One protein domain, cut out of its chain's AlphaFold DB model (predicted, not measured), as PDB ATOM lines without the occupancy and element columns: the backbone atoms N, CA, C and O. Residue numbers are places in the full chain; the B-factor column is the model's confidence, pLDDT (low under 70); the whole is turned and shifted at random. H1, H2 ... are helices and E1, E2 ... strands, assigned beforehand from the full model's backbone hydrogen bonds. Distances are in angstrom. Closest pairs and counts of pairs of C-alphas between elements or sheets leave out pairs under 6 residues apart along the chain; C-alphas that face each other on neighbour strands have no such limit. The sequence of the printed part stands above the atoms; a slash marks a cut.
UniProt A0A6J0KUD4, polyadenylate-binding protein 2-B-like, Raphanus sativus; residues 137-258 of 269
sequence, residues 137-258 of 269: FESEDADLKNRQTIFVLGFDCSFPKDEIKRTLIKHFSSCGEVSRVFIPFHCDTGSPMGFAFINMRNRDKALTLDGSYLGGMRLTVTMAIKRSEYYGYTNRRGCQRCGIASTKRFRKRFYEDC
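This is residues 137 to 258 of the 269 residues of the protein "polyadenylate-binding protein 2-B-like" of Raphanus sativus (UniProt A0A6J0KUD4). A small, twisted sheet of four strands has H1 and the short H2 over one of its faces, while the long helix H4 is set off to one side, away from the sheet. The first stretch, residues 137 to 142, lies between the sheet and H4. The printed part has 122 residues with four named helices and four named strands, in the order E1 H1 E2 E3 H2 E4 H3 H4; under half of the residues are in these elements, and the class is mixed. The sheet runs E2 E3 E1 E4, antiparallel throughout. The whole is compact, with a radius of gyration of the C-alphas of 14.4 A and spans of 38 by 35 by 21 A.

E1, residues 149 to 153, is an inner strand. H1, residues 161 to 172, is on the sheet at a height of 9.2 A, making two layers, helix over sheet. E2, residues 178 to 182, is an edge strand; H1 runs slantwise to it at 34 degrees on the local plane, and their closest C-alphas, Ile 169 and Val 178, are 6.5 A apart. E3, residues 195 to 200, forms a hairpin with E2, with N 197 and O 182 2.8 A apart. E3 is also antiparallel to E1, with N 150 and O 198 2.9 A apart. E1, H1, E2 form a split strand-helix-strand unit, two strands running the same way with E3 between them, and its crossover is right-handed. H2, residues 203 to 207, is on the same face as H1 at a height of 7.6 A. H1 and H2 are close but not clearly touching, the C-alphas of Phe 172 and Ala 206 being closest at 6.7 A. E4, residues 220 to 223, is the other edge strand, antiparallel to E1, with N 151 and O 222 2.8 A apart. E3, H2, E4 form a second split unit, with E1 between its strands, also right-handed. H3, residues 228 to 231, only grazes the sheet with residues 229 to 230. H4, residues 240 to 258, is not on the sheet and is apart from H3. Every O i to N i+4 pair is within hydrogen-bond range in H1 and H2, and 14 of 15 in H4; H3 is too short for such a pair.

E1 begins at C-alpha 149 (75.287, -29.943, 48.428) and is 13.4 A long. H1 is 16.5 A long, E2 11.2 A, E3 16.1 A, H2 6.4 A, E4 10.3 A and H3 5.6 A. H4 is 28.0 A long and ends at C-alpha 258 (87.403, -11.137, 45.635).

The two C-alphas farthest apart, those of Gly 216 and Cys 258, are 45.7 A apart. The printed part has no cut. The links E2 to E3 and H2 to E4 are long, with 12 residues each. The mean pLDDT of the printed part is 87.0, and residues 233 to 237 are under 70.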
ATOM      1  N   PHE A 137      86.610 -33.886  35.192       77.88
ATOM      2  CA  PHE A 137      86.784 -32.676  35.988       77.88
ATOM      3  C   PHE A 137      86.713 -31.373  35.207       77.88
ATOM      4  O   PHE A 137      86.609 -30.336  35.847       77.88
ATOM      5  N   GLU A 138      86.782 -31.375  33.884       79.31
ATOM      6  CA  GLU A 138      86.577 -30.177  33.068       79.31
ATOM      7  C   GLU A 138      85.090 -29.851  32.899       79.31
ATOM      8  O   GLU A 138      84.752 -28.676  32.755       79.31
ATOM      9  N   SER A 139      84.203 -30.843  33.056       81.81
ATOM     10  CA  SER A 139      82.749 -30.659  32.958       81.81
ATOM     11  C   SER A 139      82.214 -29.676  33.999       81.81
ATOM     12  O   SER A 139      82.638 -29.700  35.154       81.81
ATOM     13  N   GLU A 140      81.262 -28.822  33.630       77.94
ATOM     14  CA  GLU A 140      80.673 -27.828  34.540       77.94
ATOM     15  C   GLU A 140      80.018 -28.445  35.783       77.94
ATOM     16  O   GLU A 140      80.004 -27.826  36.848       77.94
ATOM     17  N   ASP A 141      79.541 -29.687  35.675       80.25
ATOM     18  CA  ASP A 141      79.008 -30.471  36.793       80.25
ATOM     19  C   ASP A 141      80.029 -30.611  37.931       80.25
ATOM     20  O   ASP A 141      79.671 -30.627  39.103       80.25
ATOM     21  N   ALA A 142      81.323 -30.657  37.615       78.62
ATOM     22  CA  ALA A 142      82.375 -30.765  38.617       78.62
ATOM     23  C   ALA A 142      82.578 -29.468  39.435       78.62
ATOM     24  O   ALA A 142      83.349 -29.453  40.399       78.62
ATOM     25  N   ASP A 143      81.900 -28.365  39.092       77.88
ATOM     26  CA  ASP A 143      81.935 -27.098  39.831       77.88
ATOM     27  C   ASP A 143      80.889 -27.030  40.966       77.88
ATOM     28  O   ASP A 143      80.312 -25.984  41.243       77.88
ATOM     29  N   LEU A 144      80.669 -28.133  41.686       71.81
ATOM     30  CA  LEU A 144      79.539 -28.298  42.612       71.81
ATOM     31  C   LEU A 144      79.696 -27.666  44.014       71.81
ATOM     32  O   LEU A 144      79.204 -28.223  44.994       71.81
ATOM     33  N   LYS A 145      80.383 -26.520  44.172       70.00
ATOM     34  CA  LYS A 145      80.513 -25.904  45.511       70.00
ATOM     35  C   LYS A 145      79.279 -25.084  45.889       70.00
ATOM     36  O   LYS A 145      79.294 -23.862  45.796       70.00
ATOM     37  N   ASN A 146      78.246 -25.757  46.389       80.81
ATOM     38  CA  ASN A 146      77.129 -25.133  47.101       80.81
ATOM     39  C   ASN A 146      77.064 -25.643  48.553       80.81
ATOM     40  O   ASN A 146      77.192 -26.840  48.803       80.81
ATOM     41  N   ARG A 147      76.785 -24.762  49.524       84.50
ATOM     42  CA  ARG A 147      76.493 -25.152  50.920       84.50
ATOM     43  C   ARG A 147      75.277 -26.079  51.041       84.50
ATOM     44  O   ARG A 147      75.119 -26.721  52.070       84.50
ATOM     45  N   GLN A 148      74.413 -26.118  50.025       89.75
ATOM     46  CA  GLN A 148      73.266 -27.026  49.929       89.75
ATOM     47  C   GLN A 148      73.601 -28.394  49.308       89.75
ATOM     48  O   GLN A 148      72.707 -29.204  49.093       89.75
ATOM     49  N   THR A 149      74.876 -28.673  49.033       93.12
ATOM     50  CA  THR A 149      75.287 -29.943  48.428       93.12
ATOM     51  C   THR A 149      75.310 -31.066  49.460       93.12
ATOM     52  O   THR A 149      75.959 -30.950  50.506       93.12
ATOM     53  N   ILE A 150      74.660 -32.177  49.131       95.25
ATOM     54  CA  ILE A 150      74.759 -33.439  49.865       95.25
ATOM     55  C   ILE A 150      75.783 -34.364  49.199       95.25
ATOM     56  O   ILE A 150      76.022 -34.300  47.992       95.25
ATOM     57  N   PHE A 151      76.404 -35.208  50.011       95.25
ATOM     58  CA  PHE A 151      77.298 -36.286  49.618       95.25
ATOM     59  C   PHE A 151      76.573 -37.611  49.824       95.25
ATOM     60  O   PHE A 151      76.073 -37.861  50.921       95.25
ATOM     61  N   VAL A 152      76.550 -38.442  48.787       95.69
ATOM     62  CA  VAL A 152      75.847 -39.726  48.766       95.69
ATOM     63  C   VAL A 152      76.839 -40.844  48.459       95.69
ATOM     64  O   VAL A 152      77.618 -40.737  47.514       95.69
ATOM     65  N   LEU A 153      76.794 -41.913  49.247       95.06
ATOM     66  CA  LEU A 153      77.537 -43.164  49.058       95.06
ATOM     67  C   LEU A 153      76.546 -44.338  49.046       95.06
ATOM     68  O   LEU A 153      75.455 -44.212  49.599       95.06
ATOM     69  N   GLY A 154      76.949 -45.481  48.489       94.00
ATOM     70  CA  GLY A 154      76.208 -46.739  48.637       94.00
ATOM     71  C   GLY A 154      75.114 -46.944  47.593       94.00
ATOM     72  O   GLY A 154      74.058 -47.467  47.917       94.00
ATOM     73  N   PHE A 155      75.359 -46.511  46.356       94.00
ATOM     74  CA  PHE A 155      74.507 -46.786  45.198       94.00
ATOM     75  C   PHE A 155      75.242 -47.680  44.195       94.00
ATOM     76  O   PHE A 155      76.474 -47.765  44.213       94.00
ATOM     77  N   ASP A 156      74.484 -48.304  43.297       92.44
ATOM     78  CA  ASP A 156      75.051 -49.201  42.300       92.44
ATOM     79  C   ASP A 156      75.899 -48.437  41.270       92.44
ATOM     80  O   ASP A 156      75.434 -47.534  40.570       92.44
ATOM     81  N   CYS A 157      77.173 -48.807  41.218       90.56
ATOM     82  CA  CYS A 157      78.207 -48.227  40.373       90.56
ATOM     83  C   CYS A 157      78.512 -49.076  39.129       90.56
ATOM     84  O   CYS A 157      79.398 -48.724  38.353       90.56
ATOM     85  N   SER A 158      77.794 -50.187  38.950       89.69
ATOM     86  CA  SER A 158      77.924 -51.101  37.808       89.69
ATOM     87  C   SER A 158      77.325 -50.514  36.527       89.69
ATOM     88  O   SER A 158      77.683 -50.914  35.421       89.69
ATOM     89  N   PHE A 159      76.404 -49.564  36.681       88.88
ATOM     90  CA  PHE A 159      75.672 -48.936  35.590       88.88
ATOM     91  C   PHE A 159      76.453 -47.793  34.926       88.88
ATOM     92  O   PHE A 159      77.323 -47.168  35.543       88.88
ATOM     93  N   PRO A 160      76.119 -47.440  33.672       88.94
ATOM     94  CA  PRO A 160      76.672 -46.259  33.029       88.94
ATOM     95  C   PRO A 160      76.286 -44.981  33.785       88.94
ATOM     96  O   PRO A 160      75.202 -44.851  34.359       88.94
ATOM     97  N   LYS A 161      77.170 -43.982  33.728       86.88
ATOM     98  CA  LYS A 161      77.043 -42.692  34.426       86.88
ATOM     99  C   LYS A 161      75.659 -42.051  34.323       86.88
ATOM    100  O   LYS A 161      75.143 -41.558  35.323       86.88
ATOM    101  N   ASP A 162      75.074 -42.024  33.131       90.12
ATOM    102  CA  ASP A 162      73.795 -41.347  32.903       90.12
ATOM    103  C   ASP A 162      72.621 -42.101  33.527       90.12
ATOM    104  O   ASP A 162      71.626 -41.500  33.930       90.12
ATOM    105  N   GLU A 163      72.729 -43.420  33.658       93.12
ATOM    106  CA  GLU A 163      71.764 -44.227  34.396       93.12
ATOM    107  C   GLU A 163      71.889 -43.996  35.900       93.12
ATOM    108  O   GLU A 163      70.890 -43.674  36.539       93.12
ATOM    109  N   ILE A 164      73.110 -44.006  36.443       93.31
ATOM    110  CA  ILE A 164      73.338 -43.673  37.857       93.31
ATOM    111  C   ILE A 164      72.792 -42.272  38.172       93.31
ATOM    112  O   ILE A 164      72.061 -42.088  39.149       93.31
ATOM    113  N   LYS A 165      73.083 -41.276  37.322       93.62
ATOM    114  CA  LYS A 165      72.554 -39.909  37.462       93.62
ATOM    115  C   LYS A 165      71.025 -39.898  37.500       93.62
ATOM    116  O   LYS A 165      70.457 -39.285  38.401       93.62
ATOM    117  N   ARG A 166      70.357 -40.569  36.556       94.31
ATOM    118  CA  ARG A 166      68.884 -40.635  36.496       94.31
ATOM    119  C   ARG A 166      68.291 -41.290  37.742       94.31
ATOM    120  O   ARG A 166      67.329 -40.763  38.298       94.31
ATOM    121  N   THR A 167      68.884 -42.385  38.206       94.94
ATOM    122  CA  THR A 167      68.441 -43.102  39.409       94.94
ATOM    123  C   THR A 167      68.563 -42.230  40.658       94.94
ATOM    124  O   THR A 167      67.611 -42.134  41.434       94.94
ATOM    125  N   LEU A 168      69.686 -41.521  40.819       94.56
ATOM    126  CA  LEU A 168      69.875 -40.575  41.920       94.56
ATOM    127  C   LEU A 168      68.873 -39.419  41.848       94.56
ATOM    128  O   LEU A 168      68.231 -39.115  42.849       94.56
ATOM    129  N   ILE A 169      68.687 -38.804  40.674       94.69
ATOM    130  CA  ILE A 169      67.706 -37.724  40.499       94.69
ATOM    131  C   ILE A 169      66.325 -38.215  40.927       94.69
ATOM    132  O   ILE A 169      65.734 -37.617  41.816       94.69
ATOM    133  N   LYS A 170      65.857 -39.345  40.384       94.75
ATOM    134  CA  LYS A 170      64.535 -39.905  40.691       94.75
ATOM    135  C   LYS A 170      64.337 -40.168  42.186       94.75
ATOM    136  O   LYS A 170      63.266 -39.884  42.712       94.75
ATOM    137  N   HIS A 171      65.353 -40.693  42.869       94.00
ATOM    138  CA  HIS A 171      65.271 -40.975  44.301       94.00
ATOM    139  C   HIS A 171      65.161 -39.686  45.133       94.00
ATOM    140  O   HIS A 171      64.257 -39.544  45.962       94.00
ATOM    141  N   PHE A 172      66.025 -38.705  44.856       94.38
ATOM    142  CA  PHE A 172      66.076 -37.448  45.605       94.38
ATOM    143  C   PHE A 172      65.027 -36.412  45.172       94.38
ATOM    144  O   PHE A 172      64.772 -35.472  45.926       94.38
ATOM    145  N   SER A 173      64.356 -36.600  44.028       93.06
ATOM    146  CA  SER A 173      63.231 -35.760  43.583       93.06
ATOM    147  C   SER A 173      62.086 -35.714  44.599       93.06
ATOM    148  O   SER A 173      61.388 -34.708  44.683       93.06
ATOM    149  N   SER A 174      61.909 -36.767  45.403       91.06
ATOM    150  CA  SER A 174      60.905 -36.808  46.476       91.06
ATOM    151  C   SER A 174      61.214 -35.842  47.634       91.06
ATOM    152  O   SER A 174      60.306 -35.313  48.276       91.06
ATOM    153  N   CYS A 175      62.495 -35.556  47.884       91.38
ATOM    154  CA  CYS A 175      62.944 -34.651  48.944       91.38
ATOM    155  C   CYS A 175      62.950 -33.182  48.506       91.38
ATOM    156  O   CYS A 175      62.869 -32.281  49.349       91.38
ATOM    157  N   GLY A 176      63.051 -32.922  47.204       90.56
ATOM    158  CA  GLY A 176      62.986 -31.582  46.639       90.56
ATOM    159  C   GLY A 176      63.579 -31.487  45.239       90.56
ATOM    160  O   GLY A 176      63.963 -32.476  44.622       90.56
ATOM    161  N   GLU A 177      63.672 -30.253  44.753       92.81
ATOM    162  CA  GLU A 177      64.250 -29.955  43.447       92.81
ATOM    163  C   GLU A 177      65.763 -30.218  43.439       92.81
ATOM    164  O   GLU A 177      66.526 -29.621  44.212       92.81
ATOM    165  N   VAL A 178      66.185 -31.121  42.552       93.50
ATOM    166  CA  VAL A 178      67.588 -31.457  42.302       93.50
ATOM    167  C   VAL A 178      68.114 -30.546  41.198       93.50
ATOM    168  O   VAL A 178      67.702 -30.658  40.049       93.50
ATOM    169  N   SER A 179      69.042 -29.652  41.534       91.31
ATOM    170  CA  SER A 179      69.598 -28.693  40.576       91.31
ATOM    171  C   SER A 179      70.708 -29.302  39.727       91.31
ATOM    172  O   SER A 179      70.789 -29.037  38.532       91.31
ATOM    173  N   ARG A 180      71.618 -30.070  40.343       90.94
ATOM    174  CA  ARG A 180      72.779 -30.663  39.658       90.94
ATOM    175  C   ARG A 180      73.242 -31.938  40.356       90.94
ATOM    176  O   ARG A 180      73.251 -31.995  41.586       90.94
ATOM    177  N   VAL A 181      73.698 -32.913  39.571       93.06
ATOM    178  CA  VAL A 181      74.280 -34.173  40.058       93.06
ATOM    179  C   VAL A 181      75.655 -34.377  39.442       93.06
ATOM    180  O   VAL A 181      75.809 -34.416  38.221       93.06
ATOM    181  N   PHE A 182      76.651 -34.552  40.302       91.50
ATOM    182  CA  PHE A 182      78.031 -34.797  39.916       91.50
ATOM    183  C   PHE A 182      78.519 -36.109  40.516       91.50
ATOM    184  O   PHE A 182      78.501 -36.287  41.731       91.50
ATOM    185  N   ILE A 183      78.967 -37.022  39.660       91.69
ATOM    186  CA  ILE A 183      79.414 -38.359  40.056       91.69
ATOM    187  C   ILE A 183      80.861 -38.482  39.620       91.69
ATOM    188  O   ILE A 183      81.090 -38.620  38.428       91.69
ATOM    189  N   PRO A 184      81.844 -38.374  40.516       87.44
ATOM    190  CA  PRO A 184      83.248 -38.511  40.158       87.44
ATOM    191  C   PRO A 184      83.608 -39.861  39.534       87.44
ATOM    192  O   PRO A 184      83.170 -40.903  40.017       87.44
ATOM    193  N   PHE A 185      84.484 -39.838  38.527       85.56
ATOM    194  CA  PHE A 185      85.053 -41.028  37.889       85.56
ATOM    195  C   PHE A 185      86.580 -40.944  37.861       85.56
ATOM    196  O   PHE A 185      87.160 -39.857  37.769       85.56
ATOM    197  N   HIS A 186      87.228 -42.104  37.907       83.69
ATOM    198  CA  HIS A 186      88.649 -42.240  37.635       83.69
ATOM    199  C   HIS A 186      88.908 -41.970  36.154       83.69
ATOM    200  O   HIS A 186      88.360 -42.649  35.293       83.69
ATOM    201  N   CYS A 187      89.753 -40.988  35.839       80.81
ATOM    202  CA  CYS A 187      90.076 -40.668  34.446       80.81
ATOM    203  C   CYS A 187      90.893 -41.761  33.743       80.81
ATOM    204  O   CYS A 187      90.916 -41.781  32.519       80.81
ATOM    205  N   ASP A 188      91.553 -42.637  34.505       78.38
ATOM    206  CA  ASP A 188      92.398 -43.700  33.956       78.38
ATOM    207  C   ASP A 188      91.571 -44.936  33.573       78.38
ATOM    208  O   ASP A 188      91.793 -45.518  32.518       78.38
ATOM    209  N   THR A 189      90.597 -45.321  34.408       81.56
ATOM    210  CA  THR A 189      89.773 -46.529  34.204       81.56
ATOM    211  C   THR A 189      88.346 -46.235  33.740       81.56
ATOM    212  O   THR A 189      87.607 -47.159  33.417       81.56
ATOM    213  N   GLY A 190      87.909 -44.973  33.772       81.12
ATOM    214  CA  GLY A 190      86.522 -44.586  33.497       81.12
ATOM    215  C   GLY A 190      85.513 -45.069  34.547       81.12
ATOM    216  O   GLY A 190      84.313 -44.934  34.337       81.12
ATOM    217  N   SER A 191      85.971 -45.629  35.670       85.06
ATOM    218  CA  SER A 191      85.106 -46.216  36.702       85.06
ATOM    219  C   SER A 191      84.644 -45.167  37.723       85.06
ATOM    220  O   SER A 191      85.430 -44.278  38.071       85.06
ATOM    221  N   PRO A 192      83.398 -45.235  38.226       88.81
ATOM    222  CA  PRO A 192      82.904 -44.307  39.243       88.81
ATOM    223  C   PRO A 192      83.685 -44.471  40.546       88.81
ATOM    224  O   PRO A 192      84.055 -45.576  40.930       88.81
ATOM    225  N   MET A 193      83.894 -43.373  41.272       87.69
ATOM    226  CA  MET A 193      84.617 -43.394  42.553       87.69
ATOM    227  C   MET A 193      83.763 -43.895  43.731       87.69
ATOM    228  O   MET A 193      84.227 -43.892  44.868       87.69
ATOM    229  N   GLY A 194      82.514 -44.297  43.482       90.31
ATOM    230  CA  GLY A 194      81.622 -44.869  44.497       90.31
ATOM    231  C   GLY A 194      80.760 -43.863  45.258       90.31
ATOM    232  O   GLY A 194      79.950 -44.271  46.086       90.31
ATOM    233  N   PHE A 195      80.903 -42.563  44.995       93.00
ATOM    234  CA  PHE A 195      80.123 -41.507  45.639       93.00
ATOM    235  C   PHE A 195      79.614 -40.476  44.634       93.00
ATOM    236  O   PHE A 195      80.100 -40.382  43.508       93.00
ATOM    237  N   ALA A 196      78.637 -39.682  45.059       94.00
ATOM    238  CA  ALA A 196      78.041 -38.619  44.269       94.00
ATOM    239  C   ALA A 196      77.823 -37.362  45.113       94.00
ATOM    240  O   ALA A 196      77.603 -37.418  46.324       94.00
ATOM    241  N   PHE A 197      77.852 -36.216  44.444       93.69
ATOM    242  CA  PHE A 197      77.461 -34.931  44.992       93.69
ATOM    243  C   PHE A 197      76.171 -34.477  44.326       93.69
ATOM    244  O   PHE A 197      76.063 -34.471  43.098       93.69
ATOM    245  N   ILE A 198      75.203 -34.067  45.136       94.44
ATOM    246  CA  ILE A 198      73.895 -33.630  44.656       94.44
ATOM    247  C   ILE A 198      73.619 -32.251  45.235       94.44
ATOM    248  O   ILE A 198      73.623 -32.060  46.450       94.44
ATOM    249  N   ASN A 199      73.410 -31.276  44.357       92.94
ATOM    250  CA  ASN A 199      72.986 -29.941  44.740       92.94
ATOM    251  C   ASN A 199      71.462 -29.877  44.679       92.94
ATOM    252  O   ASN A 199      70.877 -30.131  43.626       92.94
ATOM    253  N   MET A 200      70.832 -29.539  45.797       90.88
ATOM    254  CA  MET A 200      69.381 -29.493  45.911       90.88
ATOM    255  C   MET A 200      68.943 -28.422  46.896       90.88
ATOM    256  O   MET A 200      69.620 -28.171  47.889       90.88
ATOM    257  N   ARG A 201      67.776 -27.822  46.657       87.62
ATOM    258  CA  ARG A 201      67.286 -26.706  47.481       87.62
ATOM    259  C   ARG A 201      66.971 -27.132  48.920       87.62
ATOM    260  O   ARG A 201      67.339 -26.441  49.867       87.62
ATOM    261  N   ASN A 202      66.351 -28.301  49.082       88.31
ATOM    262  CA  ASN A 202      65.909 -28.842  50.372       88.31
ATOM    263  C   ASN A 202      66.851 -29.940  50.881       88.31
ATOM    264  O   ASN A 202      66.498 -31.120  50.887       88.31
ATOM    265  N   ARG A 203      68.060 -29.560  51.316       89.31
ATOM    266  CA  ARG A 203      69.051 -30.547  51.779       89.31
ATOM    267  C   ARG A 203      68.644 -31.294  53.054       89.31
ATOM    268  O   ARG A 203      68.988 -32.460  53.195       89.31
ATOM    269  N   ASP A 204      67.878 -30.666  53.945       91.31
ATOM    270  CA  ASP A 204      67.545 -31.258  55.249       91.31
ATOM    271  C   ASP A 204      66.662 -32.506  55.104       91.31
ATOM    272  O   ASP A 204      66.914 -33.516  55.753       91.31
ATOM    273  N   LYS A 205      65.710 -32.488  54.159       92.06
ATOM    274  CA  LYS A 205      64.887 -33.662  53.820       92.06
ATOM    275  C   LYS A 205      65.712 -34.807  53.239       92.06
ATOM    276  O   LYS A 205      65.417 -35.967  53.492       92.06
ATOM    277  N   ALA A 206      66.740 -34.488  52.460       92.88
ATOM    278  CA  ALA A 206      67.599 -35.508  51.876       92.88
ATOM    279  C   ALA A 206      68.536 -36.145  52.904       92.88
ATOM    280  O   ALA A 206      68.844 -37.325  52.785       92.88
ATOM    281  N   LEU A 207      68.949 -35.404  53.937       94.44
ATOM    282  CA  LEU A 207      69.702 -35.971  55.060       94.44
ATOM    283  C   LEU A 207      68.872 -36.984  55.858       94.44
ATOM    284  O   LEU A 207      69.436 -37.924  56.402       94.44
ATOM    285  N   THR A 208      67.544 -36.842  55.899       94.69
ATOM    286  CA  THR A 208      66.653 -37.839  56.519       94.69
ATOM    287  C   THR A 208      66.650 -39.178  55.772       94.69
ATOM    288  O   THR A 208      66.318 -40.197  56.364       94.69
ATOM    289  N   LEU A 209      67.055 -39.203  54.495       92.81
ATOM    290  CA  LEU A 209      67.219 -40.442  53.727       92.81
ATOM    291  C   LEU A 209      68.537 -41.174  54.023       92.81
ATOM    292  O   LEU A 209      68.817 -42.200  53.395       92.81
ATOM    293  N   ASP A 210      69.357 -40.678  54.953       95.75
ATOM    294  CA  ASP A 210      70.543 -41.398  55.406       95.75
ATOM    295  C   ASP A 210      70.158 -42.773  55.973       95.75
ATOM    296  O   ASP A 210      69.321 -42.897  56.863       95.75
ATOM    297  N   GLY A 211      70.755 -43.830  55.424       94.12
ATOM    298  CA  GLY A 211      70.441 -45.209  55.776       94.12
ATOM    299  C   GLY A 211      69.262 -45.843  55.034       94.12
ATOM    300  O   GLY A 211      68.986 -47.015  55.291       94.12
ATOM    301  N   SER A 212      68.595 -45.125  54.126       95.25
ATOM    302  CA  SER A 212      67.589 -45.710  53.223       95.25
ATOM    303  C   SER A 212      68.224 -46.643  52.184       95.25
ATOM    304  O   SER A 212      69.445 -46.700  52.053       95.25
ATOM    305  N   TYR A 213      67.406 -47.393  51.443       94.12
ATOM    306  CA  TYR A 213      67.886 -48.337  50.432       94.12
ATOM    307  C   TYR A 213      67.587 -47.849  49.015       94.12
ATOM    308  O   TYR A 213      66.475 -47.413  48.717       94.12
ATOM    309  N   LEU A 214      68.567 -47.994  48.124       92.69
ATOM    310  CA  LEU A 214      68.447 -47.729  46.694       92.69
ATOM    311  C   LEU A 214      69.077 -48.890  45.922       92.69
ATOM    312  O   LEU A 214      70.262 -49.165  46.075       92.69
ATOM    313  N   GLY A 215      68.279 -49.596  45.117       88.44
ATOM    314  CA  GLY A 215      68.765 -50.767  44.373       88.44
ATOM    315  C   GLY A 215      69.286 -51.891  45.280       88.44
ATOM    316  O   GLY A 215      70.249 -52.560  44.935       88.44
ATOM    317  N   GLY A 216      68.710 -52.050  46.478       91.25
ATOM    318  CA  GLY A 216      69.163 -53.039  47.466       91.25
ATOM    319  C   GLY A 216      70.427 -52.646  48.241       91.25
ATOM    320  O   GLY A 216      70.813 -53.359  49.163       91.25
ATOM    321  N   MET A 217      71.045 -51.502  47.938       93.06
ATOM    322  CA  MET A 217      72.205 -50.984  48.665       93.06
ATOM    323  C   MET A 217      71.790 -49.897  49.657       93.06
ATOM    324  O   MET A 217      70.929 -49.066  49.364       93.06
ATOM    325  N   ARG A 218      72.402 -49.901  50.846       95.75
ATOM    326  CA  ARG A 218      72.141 -48.898  51.883       95.75
ATOM    327  C   ARG A 218      72.871 -47.594  51.559       95.75
ATOM    328  O   ARG A 218      74.102 -47.557  51.535       95.75
ATOM    329  N   LEU A 219      72.112 -46.519  51.386       96.31
ATOM    330  CA  LEU A 219      72.629 -45.181  51.155       96.31
ATOM    331  C   LEU A 219      73.237 -44.593  52.426       96.31
ATOM    332  O   LEU A 219      72.709 -44.749  53.525       96.31
ATOM    333  N   THR A 220      74.334 -43.860  52.258       96.88
ATOM    334  CA  THR A 220      74.858 -42.948  53.279       96.88
ATOM    335  C   THR A 220      74.792 -41.526  52.747       96.88
ATOM    336  O   THR A 220      75.462 -41.211  51.760       96.88
ATOM    337  N   VAL A 221      74.011 -40.664  53.395       96.50
ATOM    338  CA  VAL A 221      73.789 -39.274  52.986       96.50
ATOM    339  C   VAL A 221      74.344 -38.335  54.050       96.50
ATOM    340  O   VAL A 221      73.931 -38.339  55.203       96.50
ATOM    341  N   THR A 222      75.306 -37.497  53.671       96.00
ATOM    342  CA  THR A 222      75.937 -36.537  54.589       96.00
ATOM    343  C   THR A 222      76.083 -35.165  53.948       96.00
ATOM    344  O   THR A 222      76.032 -35.017  52.732       96.00
ATOM    345  N   MET A 223      76.291 -34.127  54.755       94.31
ATOM    346  CA  MET A 223      76.605 -32.797  54.228       94.31
ATOM    347  C   MET A 223      77.959 -32.816  53.516       94.31
ATOM    348  O   MET A 223      78.975 -33.123  54.144       94.31
ATOM    349  N   ALA A 224      78.001 -32.416  52.240       92.88
ATOM    350  CA  ALA A 224      79.234 -32.482  51.454       92.88
ATOM    351  C   ALA A 224      80.347 -31.609  52.051       92.88
ATOM    352  O   ALA A 224      81.498 -32.024  52.099       92.88
ATOM    353  N   ILE A 225      80.001 -30.453  52.626       90.50
ATOM    354  CA  ILE A 225      80.955 -29.555  53.299       90.50
ATOM    355  C   ILE A 225      81.699 -30.199  54.481       90.50
ATOM    356  O   ILE A 225      82.730 -29.685  54.899       90.50
ATOM    357  N   LYS A 226      81.183 -31.296  55.049       91.00
ATOM    358  CA  LYS A 226      81.838 -32.018  56.151       91.00
ATOM    359  C   LYS A 226      82.838 -33.064  55.646       91.00
ATOM    360  O   LYS A 226      83.574 -33.632  56.446       91.00
ATOM    361  N   ARG A 227      82.855 -33.338  54.339       90.00
ATOM    362  CA  ARG A 227      83.708 -34.343  53.698       90.00
ATOM    363  C   ARG A 227      84.946 -33.687  53.102       90.00
ATOM    364  O   ARG A 227      84.865 -32.646  52.455       90.00
ATOM    365  N   SER A 228      86.096 -34.329  53.280       86.81
ATOM    366  CA  SER A 228      87.358 -33.889  52.675       86.81
ATOM    367  C   SER A 228      87.291 -33.899  51.142       86.81
ATOM    368  O   SER A 228      87.801 -33.006  50.466       86.81
ATOM    369  N   GLU A 229      86.547 -34.861  50.605       86.88
ATOM    370  CA  GLU A 229      86.330 -35.136  49.198       86.88
ATOM    371  C   GLU A 229      85.712 -33.926  48.497       86.88
ATOM    372  O   GLU A 229      86.113 -33.569  47.394       86.88
ATOM    373  N   TYR A 230      84.813 -33.208  49.166       85.31
ATOM    374  CA  TYR A 230      84.190 -32.006  48.619       85.31
ATOM    375  C   TYR A 230      85.190 -30.879  48.306       85.31
ATOM    376  O   TYR A 230      84.988 -30.088  47.381       85.31
ATOM    377  N   TYR A 231      86.298 -30.808  49.049       80.50
ATOM    378  CA  TYR A 231      87.358 -29.825  48.817       80.50
ATOM    379  C   TYR A 231      88.420 -30.312  47.828       80.50
ATOM    380  O   TYR A 231      89.135 -29.488  47.253       80.50
ATOM    381  N   GLY A 232      88.472 -31.619  47.581       74.75
ATOM    382  CA  GLY A 232      89.312 -32.240  46.571       74.75
ATOM    383  C   GLY A 232      89.632 -33.683  46.934       74.75
ATOM    384  O   GLY A 232      90.349 -33.940  47.891       74.75
ATOM    385  N   TYR A 233      89.156 -34.626  46.127       68.88
ATOM    386  CA  TYR A 233      89.447 -36.056  46.289       68.88
ATOM    387  C   TYR A 233      90.539 -36.559  45.337       68.88
ATOM    388  O   TYR A 233      90.978 -37.700  45.448       68.88
ATOM    389  N   THR A 234      91.012 -35.726  44.403       64.56
ATOM    390  CA  THR A 234      91.979 -36.201  43.411       64.56
ATOM    391  C   THR A 234      93.330 -36.522  44.012       64.56
ATOM    392  O   THR A 234      94.020 -37.309  43.398       64.56
ATOM    393  N   ASN A 235      93.764 -35.974  45.157       60.66
ATOM    394  CA  ASN A 235      95.127 -36.186  45.692       60.66
ATOM    395  C   ASN A 235      96.243 -36.061  44.623       60.66
ATOM    396  O   ASN A 235      97.296 -36.678  44.746       60.66
ATOM    397  N   ARG A 236      95.997 -35.311  43.535       56.69
ATOM    398  CA  ARG A 236      96.790 -35.316  42.285       56.69
ATOM    399  C   ARG A 236      96.910 -36.671  41.550       56.69
ATOM    400  O   ARG A 236      97.603 -36.733  40.546       56.69
ATOM    401  N   ARG A 237      96.214 -37.713  41.998       61.53
ATOM    402  CA  ARG A 237      95.988 -39.033  41.378       61.53
ATOM    403  C   ARG A 237      94.822 -39.042  40.374       61.53
ATOM    404  O   ARG A 237      94.081 -40.013  40.289       61.53
ATOM    405  N   GLY A 238      94.607 -37.931  39.673       70.44
ATOM    406  CA  GLY A 238      93.770 -37.915  38.469       70.44
ATOM    407  C   GLY A 238      94.656 -37.849  37.228       70.44
ATOM    408  O   GLY A 238      95.880 -37.791  37.345       70.44
ATOM    409  N   CYS A 239      94.051 -37.756  36.044       80.31
ATOM    410  CA  CYS A 239      94.819 -37.471  34.831       80.31
ATOM    411  C   CYS A 239      95.520 -36.098  34.923       80.31
ATOM    412  O   CYS A 239      95.147 -35.235  35.730       80.31
ATOM    413  N   GLN A 240      96.504 -35.848  34.051       78.75
ATOM    414  CA  GLN A 240      97.263 -34.586  34.042       78.75
ATOM    415  C   GLN A 240      96.364 -33.337  33.929       78.75
ATOM    416  O   GLN A 240      96.695 -32.274  34.458       78.75
ATOM    417  N   ARG A 241      95.184 -33.473  33.309       84.81
ATOM    418  CA  ARG A 241      94.197 -32.396  33.147       84.81
ATOM    419  C   ARG A 241      93.412 -32.092  34.429       84.81
ATOM    420  O   ARG A 241      93.043 -30.938  34.651       84.81
ATOM    421  N   CYS A 242      93.194 -33.067  35.321       82.31
ATOM    422  CA  CYS A 242      92.363 -32.880  36.521       82.31
ATOM    423  C   CYS A 242      92.903 -31.790  37.451       82.31
ATOM    424  O   CYS A 242      92.137 -30.992  37.999       82.31
ATOM    425  N   GLY A 243      94.227 -31.750  37.637       79.00
ATOM    426  CA  GLY A 243      94.883 -30.750  38.481       79.00
ATOM    427  C   GLY A 243      94.743 -29.335  37.915       79.00
ATOM    428  O   GLY A 243      94.448 -28.395  38.658       79.00
ATOM    429  N   ILE A 244      94.878 -29.195  36.593       84.38
ATOM    430  CA  ILE A 244      94.714 -27.922  35.880       84.38
ATOM    431  C   ILE A 244      93.264 -27.443  35.990       84.38
ATOM    432  O   ILE A 244      93.035 -26.304  36.398       84.38
ATOM    433  N   ALA A 245      92.288 -28.313  35.711       84.81
ATOM    434  CA  ALA A 245      90.862 -27.996  35.812       84.81
ATOM    435  C   ALA A 245      90.469 -27.557  37.235       84.81
ATOM    436  O   ALA A 245      89.845 -26.510  37.427       84.81
ATOM    437  N   SER A 246      90.923 -28.305  38.247       80.12
ATOM    438  CA  SER A 246      90.687 -27.985  39.661       80.12
ATOM    439  C   SER A 246      91.293 -26.633  40.049       80.12
ATOM    440  O   SER A 246      90.638 -25.815  40.696       80.12
ATOM    441  N   THR A 247      92.524 -26.360  39.602       81.25
ATOM    442  CA  THR A 247      93.220 -25.091  39.866       81.25
ATOM    443  C   THR A 247      92.531 -23.921  39.171       81.25
ATOM    444  O   THR A 247      92.318 -22.881  39.793       81.25
ATOM    445  N   LYS A 248      92.129 -24.081  37.902       85.38
ATOM    446  CA  LYS A 248      91.402 -23.057  37.138       85.38
ATOM    447  C   LYS A 248      90.110 -22.660  37.851       85.38
ATOM    448  O   LYS A 248      89.835 -21.472  37.983       85.38
ATOM    449  N   ARG A 249      89.363 -23.629  38.387       82.31
ATOM    450  CA  ARG A 249      88.149 -23.363  39.177       82.31
ATOM    451  C   ARG A 249      88.417 -22.731  40.523       82.31
ATOM    452  O   ARG A 249      87.689 -21.829  40.919       82.31
ATOM    453  N   PHE A 250      89.441 -23.194  41.235       79.81
ATOM    454  CA  PHE A 250      89.831 -22.568  42.492       79.81
ATOM    455  C   PHE A 250      90.157 -21.088  42.275       79.81
ATOM    456  O   PHE A 250      89.629 -20.237  42.984       79.81
ATOM    457  N   ARG A 251      90.939 -20.780  41.229       83.38
ATOM    458  CA  ARG A 251      91.241 -19.403  40.826       83.38
ATOM    459  C   ARG A 251      89.976 -18.641  40.445       83.38
ATOM    460  O   ARG A 251      89.783 -17.556  40.968       83.38
ATOM    461  N   LYS A 252      89.101 -19.201  39.600       84.44
ATOM    462  CA  LYS A 252      87.830 -18.563  39.208       84.44
ATOM    463  C   LYS A 252      86.994 -18.167  40.431       84.44
ATOM    464  O   LYS A 252      86.638 -17.004  40.551       84.44
ATOM    465  N   ARG A 253      86.782 -19.090  41.375       78.81
ATOM    466  CA  ARG A 253      86.038 -18.821  42.619       78.81
ATOM    467  C   ARG A 253      86.710 -17.773  43.495       78.81
ATOM    468  O   ARG A 253      86.024 -16.930  44.051       78.81
ATOM    469  N   PHE A 254      88.036 -17.828  43.621       81.00
ATOM    470  CA  PHE A 254      88.787 -16.810  44.352       81.00
ATOM    471  C   PHE A 254      88.600 -15.428  43.718       81.00
ATOM    472  O   PHE A 254      88.305 -14.474  44.424       81.00
ATOM    473  N   TYR A 255      88.704 -15.321  42.390       81.12
ATOM    474  CA  TYR A 255      88.471 -14.062  41.684       81.12
ATOM    475  C   TYR A 255      87.027 -13.579  41.815       81.12
ATOM    476  O   TYR A 255      86.828 -12.389  42.016       81.12
ATOM    477  N   GLU A 256      86.032 -14.459  41.725       80.25
ATOM    478  CA  GLU A 256      84.621 -14.097  41.918       80.25
ATOM    479  C   GLU A 256      84.352 -13.612  43.349       80.25
ATOM    480  O   GLU A 256      83.753 -12.554  43.524       80.25
ATOM    481  N   ASP A 257      84.866 -14.306  44.368       76.00
ATOM    482  CA  ASP A 257      84.722 -13.907  45.775       76.00
ATOM    483  C   ASP A 257      85.475 -12.597  46.076       76.00
ATOM    484  O   ASP A 257      84.953 -11.714  46.748       76.00
ATOM    485  N   CYS A 258      86.674 -12.403  45.519       72.69
ATOM    486  CA  CYS A 258      87.403 -11.137  45.635       72.69
ATOM    487  C   CYS A 258      86.725  -9.992  44.871       72.69
ATOM    488  O   CYS A 258      86.702  -8.875  45.373       72.69
TER     489      CYS A 258